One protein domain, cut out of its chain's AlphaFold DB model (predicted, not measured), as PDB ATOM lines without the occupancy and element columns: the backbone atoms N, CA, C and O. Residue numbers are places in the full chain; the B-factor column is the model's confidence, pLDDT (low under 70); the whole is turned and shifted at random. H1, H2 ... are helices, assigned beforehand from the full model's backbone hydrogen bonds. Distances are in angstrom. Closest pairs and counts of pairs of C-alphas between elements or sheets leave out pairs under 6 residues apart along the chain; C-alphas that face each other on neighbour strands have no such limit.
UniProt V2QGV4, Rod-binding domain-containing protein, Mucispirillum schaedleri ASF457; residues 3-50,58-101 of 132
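AT A GLANCE: This is residues 3 to 50 and 58 to 101 of the 132 residues of the protein "Rod-binding domain-containing protein" of Mucispirillum schaedleri ASF457 (UniProt V2QGV4). One very long helix, H1, makes the long axis of the model, and two shorter helices, H2 and H3, pack one after the other on parts of its inner stretch, both running opposite ways to it. H2 meets H1 with its last part and spreads away from it towards the cut, like one arm of a narrow V; residues 3 to 18 of H1, residues 44 to 50 and residues 58 to 65 stick out free. The printed part has 92 residues with three named helices, in the order H1, H2, H3, and no named strand; the class is all helix. The whole is extended, with a radius of gyration of the C-alphas of 19.9 A, and spans 73 by 25 by 17 A.

IN THESE COORDINATES: H1 is residues 3 to 48, 68.3 A from first to last C-alpha; it begins at C-alpha 3, (38.221, 42.413, 44.131), and ends at C-alpha 48, (50.736, 0.783, -8.573). H2 is residues 59 to 77, 27.5 A long from first to last C-alpha. H3 is residues 84 to 95, 16.3 A long, and ends at C-alpha 95, (55.454, 15.276, 23.173).

HOW THE PARTS SIT: H1 touches H3 with residues 26 to 34 alone, and H3 touches it with residues 84 to 89 alone. Their closest C-alphas are those of Cys 30 and Gly 85, 4.6 A apart. The two helices run opposite ways at a steep tilt of 42 degrees. Further along, H1 touches H2 with residues 31 to 42 alone, and H2 touches it with residues 69 to 77 alone. The closest C-alphas there are those of Gly 35 and Val 73, 5.4 A apart. H1 and H2 run opposite ways at a shallow tilt of 34 degrees, only just short of steep. H2 and H3 are apart, though a short link of six residues joins them. In H2 and H3 every O i to N i+4 pair is within hydrogen-bond range, and in H1 41 of 42 are.

THE WHOLE: The C-alphas of Glu 3 and Met 50, the two farthest apart, are 73.9 A apart. Without the stretches that stand free, the body has 61 residues and spans 42 by 19 by 15 A. Residues 51 to 57 are cut out and not printed, and C-alphas 50 and 58 are 16.1 A apart across this cut, in the link from H1 to H2. The mean pLDDT of the printed part is 78.7; it is under 70 at 23 residues, namely 3 to 13, 50, 76 to 77, 79 to 82 and 97 to 101.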
ATOM      1  N   GLU A   3      38.026  41.982  45.528       54.06
ATOM      2  CA  GLU A   3      38.221  42.413  44.131       54.06
ATOM      3  C   GLU A   3      39.336  41.653  43.391       54.06
ATOM      4  O   GLU A   3      39.185  41.309  42.221       54.06
ATOM      5  N   ALA A   4      40.402  41.264  44.099       53.44
ATOM      6  CA  ALA A   4      41.488  40.450  43.546       53.44
ATOM      7  C   ALA A   4      41.036  39.023  43.154       53.44
ATOM      8  O   ALA A   4      41.545  38.455  42.190       53.44
ATOM      9  N   ALA A   5      40.035  38.462  43.845       55.38
ATOM     10  CA  ALA A   5      39.504  37.126  43.558       55.38
ATOM     11  C   ALA A   5      38.662  37.069  42.264       55.38
ATOM     12  O   ALA A   5      38.673  36.054  41.569       55.38
ATOM     13  N   LYS A   6      37.968  38.165  41.913       54.44
ATOM     14  CA  LYS A   6      37.148  38.282  40.687       54.44
ATOM     15  C   LYS A   6      37.985  38.509  39.420       54.44
ATOM     16  O   LYS A   6      37.581  38.128  38.323       54.44
ATOM     17  N   LEU A   7      39.152  39.136  39.567       56.12
ATOM     18  CA  LEU A   7      40.121  39.311  38.483       56.12
ATOM     19  C   LEU A   7      40.829  37.992  38.145       56.12
ATOM     20  O   LEU A   7      40.981  37.671  36.970       56.12
ATOM     21  N   ASN A   8      41.195  37.197  39.155       58.69
ATOM     22  CA  ASN A   8      41.906  35.934  38.935       58.69
ATOM     23  C   ASN A   8      41.036  34.874  38.227       58.69
ATOM     24  O   ASN A   8      41.504  34.187  37.324       58.69
ATOM     25  N   THR A   9      39.741  34.820  38.544       60.56
ATOM     26  CA  THR A   9      38.776  33.899  37.908       60.56
ATOM     27  C   THR A   9      38.540  34.203  36.424       60.56
ATOM     28  O   THR A   9      38.431  33.281  35.622       60.56
ATOM     29  N   ASN A  10      38.521  35.479  36.019       59.94
ATOM     30  CA  ASN A  10      38.405  35.855  34.601       59.94
ATOM     31  C   ASN A  10      39.658  35.485  33.786       59.94
ATOM     32  O   ASN A  10      39.569  35.099  32.618       59.94
ATOM     33  N   VAL A  11      40.837  35.589  34.401       64.81
ATOM     34  CA  VAL A  11      42.111  35.220  33.768       64.81
ATOM     35  C   VAL A  11      42.256  33.698  33.641       64.81
ATOM     36  O   VAL A  11      42.822  33.215  32.665       64.81
ATOM     37  N   GLU A  12      41.729  32.923  34.587       62.22
ATOM     38  CA  GLU A  12      41.694  31.457  34.503       62.22
ATOM     39  C   GLU A  12      40.705  30.965  33.430       62.22
ATOM     40  O   GLU A  12      41.104  30.177  32.572       62.22
ATOM     41  N   LEU A  13      39.482  31.520  33.366       62.69
ATOM     42  CA  LEU A  13      38.492  31.181  32.326       62.69
ATOM     43  C   LEU A  13      39.018  31.424  30.900       62.69
ATOM     44  O   LEU A  13      38.802  30.618  29.997       62.69
ATOM     45  N   THR A  14      39.726  32.533  30.683       73.88
ATOM     46  CA  THR A  14      40.268  32.898  29.361       73.88
ATOM     47  C   THR A  14      41.430  31.999  28.933       73.88
ATOM     48  O   THR A  14      41.571  31.689  27.747       73.88
ATOM     49  N   LYS A  15      42.243  31.525  29.886       74.69
ATOM     50  CA  LYS A  15      43.313  30.549  29.630       74.69
ATOM     51  C   LYS A  15      42.757  29.169  29.290       74.69
ATOM     52  O   LYS A  15      43.261  28.537  28.362       74.69
ATOM     53  N   GLU A  16      41.723  28.717  29.996       74.56
ATOM     54  CA  GLU A  16      41.054  27.444  29.703       74.56
ATOM     55  C   GLU A  16      40.389  27.466  28.323       74.56
ATOM     56  O   GLU A  16      40.653  26.583  27.509       74.56
ATOM     57  N   GLN A  17      39.657  28.531  27.989       77.44
ATOM     58  CA  GLN A  17      39.071  28.717  26.655       77.44
ATOM     59  C   GLN A  17      40.129  28.726  25.543       77.44
ATOM     60  O   GLN A  17      39.951  28.108  24.490       77.44
ATOM     61  N   ALA A  18      41.261  29.403  25.764       77.25
ATOM     62  CA  ALA A  18      42.370  29.394  24.816       77.25
ATOM     63  C   ALA A  18      42.977  27.988  24.659       77.25
ATOM     64  O   ALA A  18      43.360  27.598  23.554       77.25
ATOM     65  N   ARG A  19      43.043  27.207  25.743       79.88
ATOM     66  CA  ARG A  19      43.541  25.829  25.724       79.88
ATOM     67  C   ARG A  19      42.599  24.892  24.973       79.88
ATOM     68  O   ARG A  19      43.070  24.140  24.124       79.88
ATOM     69  N   GLU A  20      41.298  24.967  25.235       82.00
ATOM     70  CA  GLU A  20      40.279  24.193  24.517       82.00
ATOM     71  C   GLU A  20      40.290  24.504  23.022       82.00
ATOM     72  O   GLU A  20      40.271  23.593  22.192       82.00
ATOM     73  N   LYS A  21      40.403  25.790  22.667       82.69
ATOM     74  CA  LYS A  21      40.530  26.214  21.272       82.69
ATOM     75  C   LYS A  21      41.752  25.578  20.602       82.69
ATOM     76  O   LYS A  21      41.608  24.989  19.534       82.69
ATOM     77  N   ARG A  22      42.927  25.623  21.244       82.38
ATOM     78  CA  ARG A  22      44.150  24.996  20.708       82.38
ATOM     79  C   ARG A  22      44.067  23.473  20.622       82.38
ATOM     80  O   ARG A  22      44.652  22.896  19.709       82.38
ATOM     81  N   ASP A  23      43.396  22.808  21.565       85.06
ATOM     82  CA  ASP A  23      43.179  21.353  21.512       85.06
ATOM     83  C   ASP A  23      42.284  20.987  20.322       85.06
ATOM     84  O   ASP A  23      42.617  20.089  19.549       85.06
ATOM     85  N   LYS A  24      41.199  21.746  20.112       85.31
ATOM     86  CA  LYS A  24      40.297  21.578  18.969       85.31
ATOM     87  C   LYS A  24      41.009  21.799  17.634       85.31
ATOM     88  O   LYS A  24      40.858  20.982  16.731       85.31
ATOM     89  N   GLU A  25      41.796  22.865  17.516       87.06
ATOM     90  CA  GLU A  25      42.585  23.158  16.313       87.06
ATOM     91  C   GLU A  25      43.602  22.047  16.019       87.06
ATOM     92  O   GLU A  25      43.721  21.609  14.875       87.06
ATOM     93  N   LEU A  26      44.279  21.519  17.047       88.25
ATOM     94  CA  LEU A  26      45.222  20.411  16.885       88.25
ATOM     95  C   LEU A  26      44.525  19.139  16.382       88.25
ATOM     96  O   LEU A  26      45.027  18.490  15.463       88.25
ATOM     97  N   ARG A  27      43.358  18.794  16.944       87.12
ATOM     98  CA  ARG A  27      42.551  17.657  16.469       87.12
ATOM     99  C   ARG A  27      42.139  17.834  15.010       87.12
ATOM    100  O   ARG A  27      42.291  16.906  14.221       87.12
ATOM    101  N   GLN A  28      41.656  19.021  14.644       87.50
ATOM    102  CA  GLN A  28      41.248  19.334  13.272       87.50
ATOM    103  C   GLN A  28      42.419  19.236  12.290       87.50
ATOM    104  O   GLN A  28      42.267  18.655  11.218       87.50
ATOM    105  N   ALA A  29      43.595  19.742  12.665       90.25
ATOM    106  CA  ALA A  29      44.795  19.644  11.844       90.25
ATOM    107  C   ALA A  29      45.223  18.183  11.620       90.25
ATOM    108  O   ALA A  29      45.539  17.801  10.494       90.25
ATOM    109  N   CYS A  30      45.184  17.347  12.664       90.00
ATOM    110  CA  CYS A  30      45.518  15.925  12.544       90.00
ATOM    111  C   CYS A  30      44.515  15.164  11.661       90.00
ATOM    112  O   CYS A  30      44.929  14.336  10.852       90.00
ATOM    113  N   ALA A  31      43.219  15.471  11.770       85.81
ATOM    114  CA  ALA A  31      42.185  14.889  10.912       85.81
ATOM    115  C   ALA A  31      42.357  15.302   9.437       85.81
ATOM    116  O   ALA A  31      42.271  14.468   8.538       85.81
ATOM    117  N   ALA A  32      42.667  16.576   9.180       86.56
ATOM    118  CA  ALA A  32      42.948  17.058   7.829       86.56
ATOM    119  C   ALA A  32      44.183  16.372   7.219       86.56
ATOM    120  O   ALA A  32      44.162  15.987   6.049       86.56
ATOM    121  N   PHE A  33      45.238  16.173   8.015       91.12
ATOM    122  CA  PHE A  33      46.428  15.434   7.592       91.12
ATOM    123  C   PHE A  33      46.108  13.980   7.221       91.12
ATOM    124  O   PHE A  33      46.555  13.507   6.178       91.12
ATOM    125  N   GLU A  34      45.312  13.281   8.035       87.06
ATOM    126  CA  GLU A  34      44.865  11.920   7.723       87.06
ATOM    127  C   GLU A  34      44.093  11.865   6.398       87.06
ATOM    128  O   GLU A  34      44.370  10.995   5.573       87.06
ATOM    129  N   GLY A  35      43.209  12.833   6.140       85.06
ATOM    130  CA  GLY A  35      42.518  12.955   4.854       85.06
ATOM    131  C   GLY A  35      43.482  13.081   3.667       85.06
ATOM    132  O   GLY A  35      43.357  12.346   2.686       85.06
ATOM    133  N   MET A  36      44.493  13.950   3.772       87.50
ATOM    134  CA  MET A  36      45.525  14.103   2.732       87.50
ATOM    135  C   MET A  36      46.358  12.831   2.542       87.50
ATOM    136  O   MET A  36      46.676  12.449   1.415       87.50
ATOM    137  N   PHE A  37      46.716  12.164   3.640       90.25
ATOM    138  CA  PHE A  37      47.468  10.916   3.600       90.25
ATOM    139  C   PHE A  37      46.681   9.811   2.887       90.25
ATOM    140  O   PHE A  37      47.230   9.127   2.024       90.25
ATOM    141  N   MET A  38      45.392   9.667   3.202       86.75
ATOM    142  CA  MET A  38      44.521   8.667   2.583       86.75
ATOM    143  C   MET A  38      44.314   8.930   1.093       86.75
ATOM    144  O   MET A  38      44.410   7.996   0.300       86.75
ATOM    145  N   ASP A  39      44.122  10.187   0.690       84.31
ATOM    146  CA  ASP A  39      44.075  10.569  -0.726       84.31
ATOM    147  C   ASP A  39      45.361  10.150  -1.462       84.31
ATOM    148  O   ASP A  39      45.314   9.500  -2.512       84.31
ATOM    149  N   MET A  40      46.529  10.438  -0.878       88.94
ATOM    150  CA  MET A  40      47.811  10.048  -1.461       88.94
ATOM    151  C   MET A  40      47.981   8.525  -1.521       88.94
ATOM    152  O   MET A  40      48.447   8.000  -2.537       88.94
ATOM    153  N   MET A  41      47.578   7.804  -0.475       88.75
ATOM    154  CA  MET A  41      47.604   6.343  -0.427       88.75
ATOM    155  C   MET A  41      46.728   5.738  -1.530       88.75
ATOM    156  O   MET A  41      47.219   4.932  -2.320       88.75
ATOM    157  N   MET A  42      45.474   6.178  -1.656       85.19
ATOM    158  CA  MET A  42      44.530   5.681  -2.665       85.19
ATOM    159  C   MET A  42      45.015   5.972  -4.093       85.19
ATOM    160  O   MET A  42      45.004   5.092  -4.961       85.19
ATOM    161  N   LYS A  43      45.541   7.180  -4.339       84.62
ATOM    162  CA  LYS A  43      46.179   7.537  -5.617       84.62
ATOM    163  C   LYS A  43      47.389   6.658  -5.918       84.62
ATOM    164  O   LYS A  43      47.584   6.263  -7.065       84.62
ATOM    165  N   THR A  44      48.193   6.341  -4.908       88.00
ATOM    166  CA  THR A  44      49.400   5.520  -5.069       88.00
ATOM    167  C   THR A  44      49.045   4.063  -5.341       88.00
ATOM    168  O   THR A  44      49.599   3.481  -6.268       88.00
ATOM    169  N   MET A  45      48.064   3.498  -4.629       85.62
ATOM    170  CA  MET A  45      47.545   2.150  -4.892       85.62
ATOM    171  C   MET A  45      47.034   2.016  -6.331       85.62
ATOM    172  O   MET A  45      47.383   1.058  -7.017       85.62
ATOM    173  N   ARG A  46      46.292   3.014  -6.833       81.25
ATOM    174  CA  ARG A  46      45.806   3.031  -8.226       81.25
ATOM    175  C   ARG A  46      46.910   3.207  -9.266       81.25
ATOM    176  O   ARG A  46      46.808   2.646 -10.352       81.25
ATOM    177  N   LYS A  47      47.966   3.965  -8.959       82.56
ATOM    178  CA  LYS A  47      49.152   4.056  -9.828       82.56
ATOM    179  C   LYS A  47      49.958   2.754  -9.841       82.56
ATOM    180  O   LYS A  47      50.569   2.442 -10.857       82.56
ATOM    181  N   ALA A  48      49.990   2.031  -8.722       82.44
ATOM    182  CA  ALA A  48      50.736   0.783  -8.573       82.44
ATOM    183  C   ALA A  48      50.059  -0.404  -9.276       82.44
ATOM    184  O   ALA A  48      50.742  -1.324  -9.723       82.44
ATOM    185  N   THR A  49      48.732  -0.391  -9.419       78.00
ATOM    186  CA  THR A  49      48.044  -1.339 -10.298       78.00
ATOM    187  C   THR A  49      48.408  -1.040 -11.749       78.00
ATOM    188  O   THR A  49      48.120   0.052 -12.233       78.00
ATOM    189  N   MET A  50      49.030  -2.002 -12.448       64.50
ATOM    190  CA  MET A  50      49.229  -1.921 -13.898       64.50
ATOM    191  C   MET A  50      47.868  -1.710 -14.562       64.50
ATOM    192  O   MET A  50      47.076  -2.647 -14.667       64.50
ATOM    193  N   SER A  58      37.905   5.872 -19.170       83.88
ATOM    194  CA  SER A  58      37.190   7.031 -19.704       83.88
ATOM    195  C   SER A  58      37.388   8.263 -18.810       83.88
ATOM    196  O   SER A  58      37.695   8.150 -17.623       83.88
ATOM    197  N   ASN A  59      37.179   9.467 -19.353       83.19
ATOM    198  CA  ASN A  59      37.182  10.688 -18.537       83.19
ATOM    199  C   ASN A  59      36.066  10.680 -17.479       83.19
ATOM    200  O   ASN A  59      36.273  11.196 -16.385       83.19
ATOM    201  N   GLY A  60      34.917  10.058 -17.773       86.06
ATOM    202  CA  GLY A  60      33.830   9.911 -16.803       86.06
ATOM    203  C   GLY A  60      34.252   9.066 -15.603       86.06
ATOM    204  O   GLY A  60      34.047   9.468 -14.464       86.06
ATOM    205  N   GLU A  61      34.927   7.944 -15.850       84.06
ATOM    206  CA  GLU A  61      35.435   7.066 -14.790       84.06
ATOM    207  C   GLU A  61      36.396   7.795 -13.841       84.06
ATOM    208  O   GLU A  61      36.304   7.622 -12.627       84.06
ATOM    209  N   LYS A  62      37.270   8.663 -14.367       82.69
ATOM    210  CA  LYS A  62      38.175   9.482 -13.542       82.69
ATOM    211  C   LYS A  62      37.406  10.424 -12.618       82.69
ATOM    212  O   LYS A  62      37.669  10.432 -11.422       82.69
ATOM    213  N   ILE A  63      36.420  11.144 -13.155       87.69
ATOM    214  CA  ILE A  63      35.603  12.095 -12.386       87.69
ATOM    215  C   ILE A  63      34.821  11.375 -11.279       87.69
ATOM    216  O   ILE A  63      34.834  11.805 -10.128       87.69
ATOM    217  N   PHE A  64      34.170  10.251 -11.597       88.19
ATOM    218  CA  PHE A  64      33.438   9.472 -10.595       88.19
ATOM    219  C   PHE A  64      34.366   8.862  -9.536       88.19
ATOM    220  O   PHE A  64      33.980   8.779  -8.372       88.19
ATOM    221  N   THR A  65      35.594   8.485  -9.909       85.25
ATOM    222  CA  THR A  65      36.605   8.001  -8.956       85.25
ATOM    223  C   THR A  65      37.038   9.108  -7.997       85.25
ATOM    224  O   THR A  65      37.074   8.880  -6.793       85.25
ATOM    225  N   GLU A  66      37.312  10.310  -8.503       84.62
ATOM    226  CA  GLU A  66      37.667  11.463  -7.664       84.62
ATOM    227  C   GLU A  66      36.532  11.831  -6.699       84.62
ATOM    228  O   GLU A  66      36.777  12.100  -5.524       84.62
ATOM    229  N   MET A  67      35.280  11.781  -7.160       89.06
ATOM    230  CA  MET A  67      34.115  12.012  -6.304       89.06
ATOM    231  C   MET A  67      33.968  10.928  -5.223       89.06
ATOM    232  O   MET A  67      33.631  11.239  -4.081       89.06
ATOM    233  N   LEU A  68      34.245   9.663  -5.552       87.06
ATOM    234  CA  LEU A  68      34.250   8.565  -4.584       87.06
ATOM    235  C   LEU A  68      35.358   8.742  -3.532       87.06
ATOM    236  O   LEU A  68      35.108   8.551  -2.344       87.06
ATOM    237  N   ASP A  69      36.557   9.151  -3.949       82.88
ATOM    238  CA  ASP A  69      37.669   9.434  -3.036       82.88
ATOM    239  C   ASP A  69      37.313  10.546  -2.045       82.88
ATOM    240  O   ASP A  69      37.568  10.411  -0.848       82.88
ATOM    241  N   GLN A  70      36.658  11.610  -2.521       83.12
ATOM    242  CA  GLN A  70      36.158  12.680  -1.654       83.12
ATOM    243  C   GLN A  70      35.169  12.151  -0.608       83.12
ATOM    244  O   GLN A  70      35.281  12.491   0.567       83.12
ATOM    245  N   GLN A  71      34.245  11.264  -0.996       86.44
ATOM    246  CA  GLN A  71      33.309  10.653  -0.046       86.44
ATOM    247  C   GLN A  71      34.016   9.777   0.996       86.44
ATOM    248  O   GLN A  71      33.628   9.787   2.165       86.44
ATOM    249  N   TYR A  72      35.068   9.048   0.616       80.19
ATOM    250  CA  TYR A  72      35.855   8.285   1.583       80.19
ATOM    251  C   TYR A  72      36.551   9.190   2.599       80.19
ATOM    252  O   TYR A  72      36.508   8.895   3.793       80.19
ATOM    253  N   VAL A  73      37.136  10.305   2.153       75.75
ATOM    254  CA  VAL A  73      37.738  11.301   3.053       75.75
ATOM    255  C   VAL A  73      36.693  11.867   4.019       75.75
ATOM    256  O   VAL A  73      36.955  11.939   5.218       75.75
ATOM    257  N   ASP A  74      35.491  12.186   3.535       79.06
ATOM    258  CA  ASP A  74      34.397  12.692   4.372       79.06
ATOM    259  C   ASP A  74      33.925  11.672   5.421       79.06
ATOM    260  O   ASP A  74      33.656  12.036   6.568       79.06
ATOM    261  N   ILE A  75      33.809  10.391   5.054       79.12
ATOM    262  CA  ILE A  75      33.421   9.314   5.981       79.12
ATOM    263  C   ILE A  75      34.493   9.120   7.060       79.12
ATOM    264  O   ILE A  75      34.166   8.989   8.243       79.12
ATOM    265  N   LEU A  76      35.769   9.140   6.670       69.56
ATOM    266  CA  LEU A  76      36.889   9.018   7.602       69.56
ATOM    267  C   LEU A  76      36.948  10.214   8.561       69.56
ATOM    268  O   LEU A  76      37.057  10.017   9.766       69.56
ATOM    269  N   ALA A  77      36.753  11.439   8.065       67.25
ATOM    270  CA  ALA A  77      36.689  12.639   8.900       67.25
ATOM    271  C   ALA A  77      35.526  12.612   9.912       67.25
ATOM    272  O   ALA A  77      35.626  13.190  10.995       67.25
ATOM    273  N   LYS A  78      34.420  11.934   9.574       70.50
ATOM    274  CA  LYS A  78      33.255  11.749  10.453       70.50
ATOM    275  C   LYS A  78      33.405  10.607  11.457       70.50
ATOM    276  O   LYS A  78      32.531  10.487  12.309       70.50
ATOM    277  N   THR A  79      34.461   9.795  11.376       67.62
ATOM    278  CA  THR A  79      34.735   8.680  12.298       67.62
ATOM    279  C   THR A  79      35.871   9.085  13.248       67.62
ATOM    280  O   THR A  79      37.028   8.761  12.998       67.62
ATOM    281  N   PRO A  80      35.596   9.837  14.329       59.72
ATOM    282  CA  PRO A  80      36.610  10.635  15.021       59.72
ATOM    283  C   PRO A  80      37.451   9.825  16.015       59.72
ATOM    284  O   PRO A  80      38.439  10.335  16.537       59.72
ATOM    285  N   ASP A  81      37.046   8.585  16.302       66.81
ATOM    286  CA  ASP A  81      37.540   7.815  17.449       66.81
ATOM    287  C   ASP A  81      38.626   6.793  17.083       66.81
ATOM    288  O   ASP A  81      39.185   6.127  17.953       66.81
ATOM    289  N   SER A  82      38.962   6.668  15.799       68.62
ATOM    290  CA  SER A  82      39.968   5.721  15.317       68.62
ATOM    291  C   SER A  82      40.668   6.253  14.074       68.62
ATOM    292  O   SER A  82      40.011   6.835  13.221       68.62
ATOM    293  N   GLY A  83      41.973   6.009  13.943       83.56
ATOM    294  CA  GLY A  83      42.724   6.401  12.751       83.56
ATOM    295  C   GLY A  83      44.147   6.861  13.046       83.56
ATOM    296  O   GLY A  83      44.609   6.899  14.198       83.56
ATOM    297  N   LEU A  84      44.850   7.228  11.979       88.00
ATOM    298  CA  LEU A  84      46.201   7.774  12.067       88.00
ATOM    299  C   LEU A  84      46.181   9.186  12.664       88.00
ATOM    300  O   LEU A  84      47.063   9.516  13.454       88.00
ATOM    301  N   GLY A  85      45.167   9.998  12.352       88.00
ATOM    302  CA  GLY A  85      45.022  11.356  12.871       88.00
ATOM    303  C   GLY A  85      44.835  11.376  14.386       88.00
ATOM    304  O   GLY A  85      45.451  12.186  15.077       88.00
ATOM    305  N   VAL A  86      44.068  10.426  14.933       87.81
ATOM    306  CA  VAL A  86      43.888  10.261  16.387       87.81
ATOM    307  C   VAL A  86      45.200   9.868  17.063       87.81
ATOM    308  O   VAL A  86      45.579  10.455  18.078       87.81
ATOM    309  N   SER A  87      45.918   8.905  16.481       89.44
ATOM    310  CA  SER A  87      47.208   8.439  17.003       89.44
ATOM    311  C   SER A  87      48.254   9.559  16.983       89.44
ATOM    312  O   SER A  87      48.977   9.767  17.959       89.44
ATOM    313  N   LEU A  88      48.286  10.339  15.898       90.62
ATOM    314  CA  LEU A  88      49.151  11.505  15.751       90.62
ATOM    315  C   LEU A  88      48.800  12.599  16.765       90.62
ATOM    316  O   LEU A  88      49.692  13.122  17.426       90.62
ATOM    317  N   TYR A  89      47.514  12.903  16.947       90.06
ATOM    318  CA  TYR A  89      47.047  13.853  17.958       90.06
ATOM    319  C   TYR A  89      47.501  13.448  19.368       90.06
ATOM    320  O   TYR A  89      48.043  14.278  20.101       90.06
ATOM    321  N   GLN A  90      47.338  12.174  19.739       88.50
ATOM    322  CA  GLN A  90      47.782  11.663  21.038       88.50
ATOM    323  C   GLN A  90      49.297  11.806  21.212       88.50
ATOM    324  O   GLN A  90      49.749  12.294  22.250       88.50
ATOM    325  N   HIS A  91      50.074  11.445  20.188       89.50
ATOM    326  CA  HIS A  91      51.528  11.577  20.221       89.50
ATOM    327  C   HIS A  91      51.967  13.040  20.369       89.50
ATOM    328  O   HIS A  91      52.782  13.362  21.232       89.50
ATOM    329  N   LEU A  92      51.393  13.954  19.582       89.38
ATOM    330  CA  LEU A  92      51.714  15.381  19.658       89.38
ATOM    331  C   LEU A  92      51.351  15.967  21.024       89.38
ATOM    332  O   LEU A  92      52.140  16.717  21.594       89.38
ATOM    333  N   LYS A  93      50.209  15.570  21.593       85.75
ATOM    334  CA  LYS A  93      49.784  15.994  22.933       85.75
ATOM    335  C   LYS A  93      50.733  15.519  24.037       85.75
ATOM    336  O   LYS A  93      50.931  16.240  25.010       85.75
ATOM    337  N   GLN A  94      51.322  14.332  23.891       84.25
ATOM    338  CA  GLN A  94      52.310  13.795  24.833       84.25
ATOM    339  C   GLN A  94      53.678  14.477  24.698       84.25
ATOM    340  O   GLN A  94      54.330  14.756  25.705       84.25
ATOM    341  N   THR A  95      54.111  14.752  23.465       83.00
ATOM    342  CA  THR A  95      55.454  15.276  23.173       83.00
ATOM    343  C   THR A  95      55.555  16.793  23.365       83.00
ATOM    344  O   THR A  95      56.623  17.299  23.704       83.00
ATOM    345  N   MET A  96      54.465  17.540  23.170       77.88
ATOM    346  CA  MET A  96      54.487  19.003  23.198       77.88
ATOM    347  C   MET A  96      54.229  19.582  24.603       77.88
ATOM    348  O   MET A  96      53.129  19.420  25.142       77.88
ATOM    349  N   PRO A  97      55.183  20.340  25.186       65.50
ATOM    350  CA  PRO A  97      55.049  20.924  26.523       65.50
ATOM    351  C   PRO A  97      53.830  21.836  26.681       65.50
ATOM    352  O   PRO A  97      53.177  21.813  27.711       65.50
ATOM    353  N   GLN A  98      53.457  22.580  25.637       65.25
ATOM    354  CA  GLN A  98      52.307  23.491  25.637       65.25
ATOM    355  C   GLN A  98      50.933  22.795  25.754       65.25
ATOM    356  O   GLN A  98      49.911  23.477  25.888       65.25
ATOM    357  N   TYR A  99      50.907  21.459  25.696       63.25
ATOM    358  CA  TYR A  99      49.739  20.613  25.961       63.25
ATOM    359  C   TYR A  99      49.915  19.714  27.201       63.25
ATOM    360  O   TYR A  99      48.936  19.112  27.655       63.25
ATOM    361  N   ARG A 100      51.132  19.658  27.759       57.47
ATOM    362  CA  ARG A 100      51.526  18.915  28.958       57.47
ATOM    363  C   ARG A 100      51.200  19.778  30.175       57.47
ATOM    364  O   ARG A 100      51.857  20.783  30.407       57.47
ATOM    365  N   ASP A 101      50.158  19.422  30.921       53.66
ATOM    366  CA  ASP A 101      49.763  20.159  32.124       53.66
ATOM    367  C   ASP A 101      50.944  20.353  33.080       53.66
ATOM    368  O   ASP A 101      51.555  19.392  33.557       53.66
TER     369      ASP A 101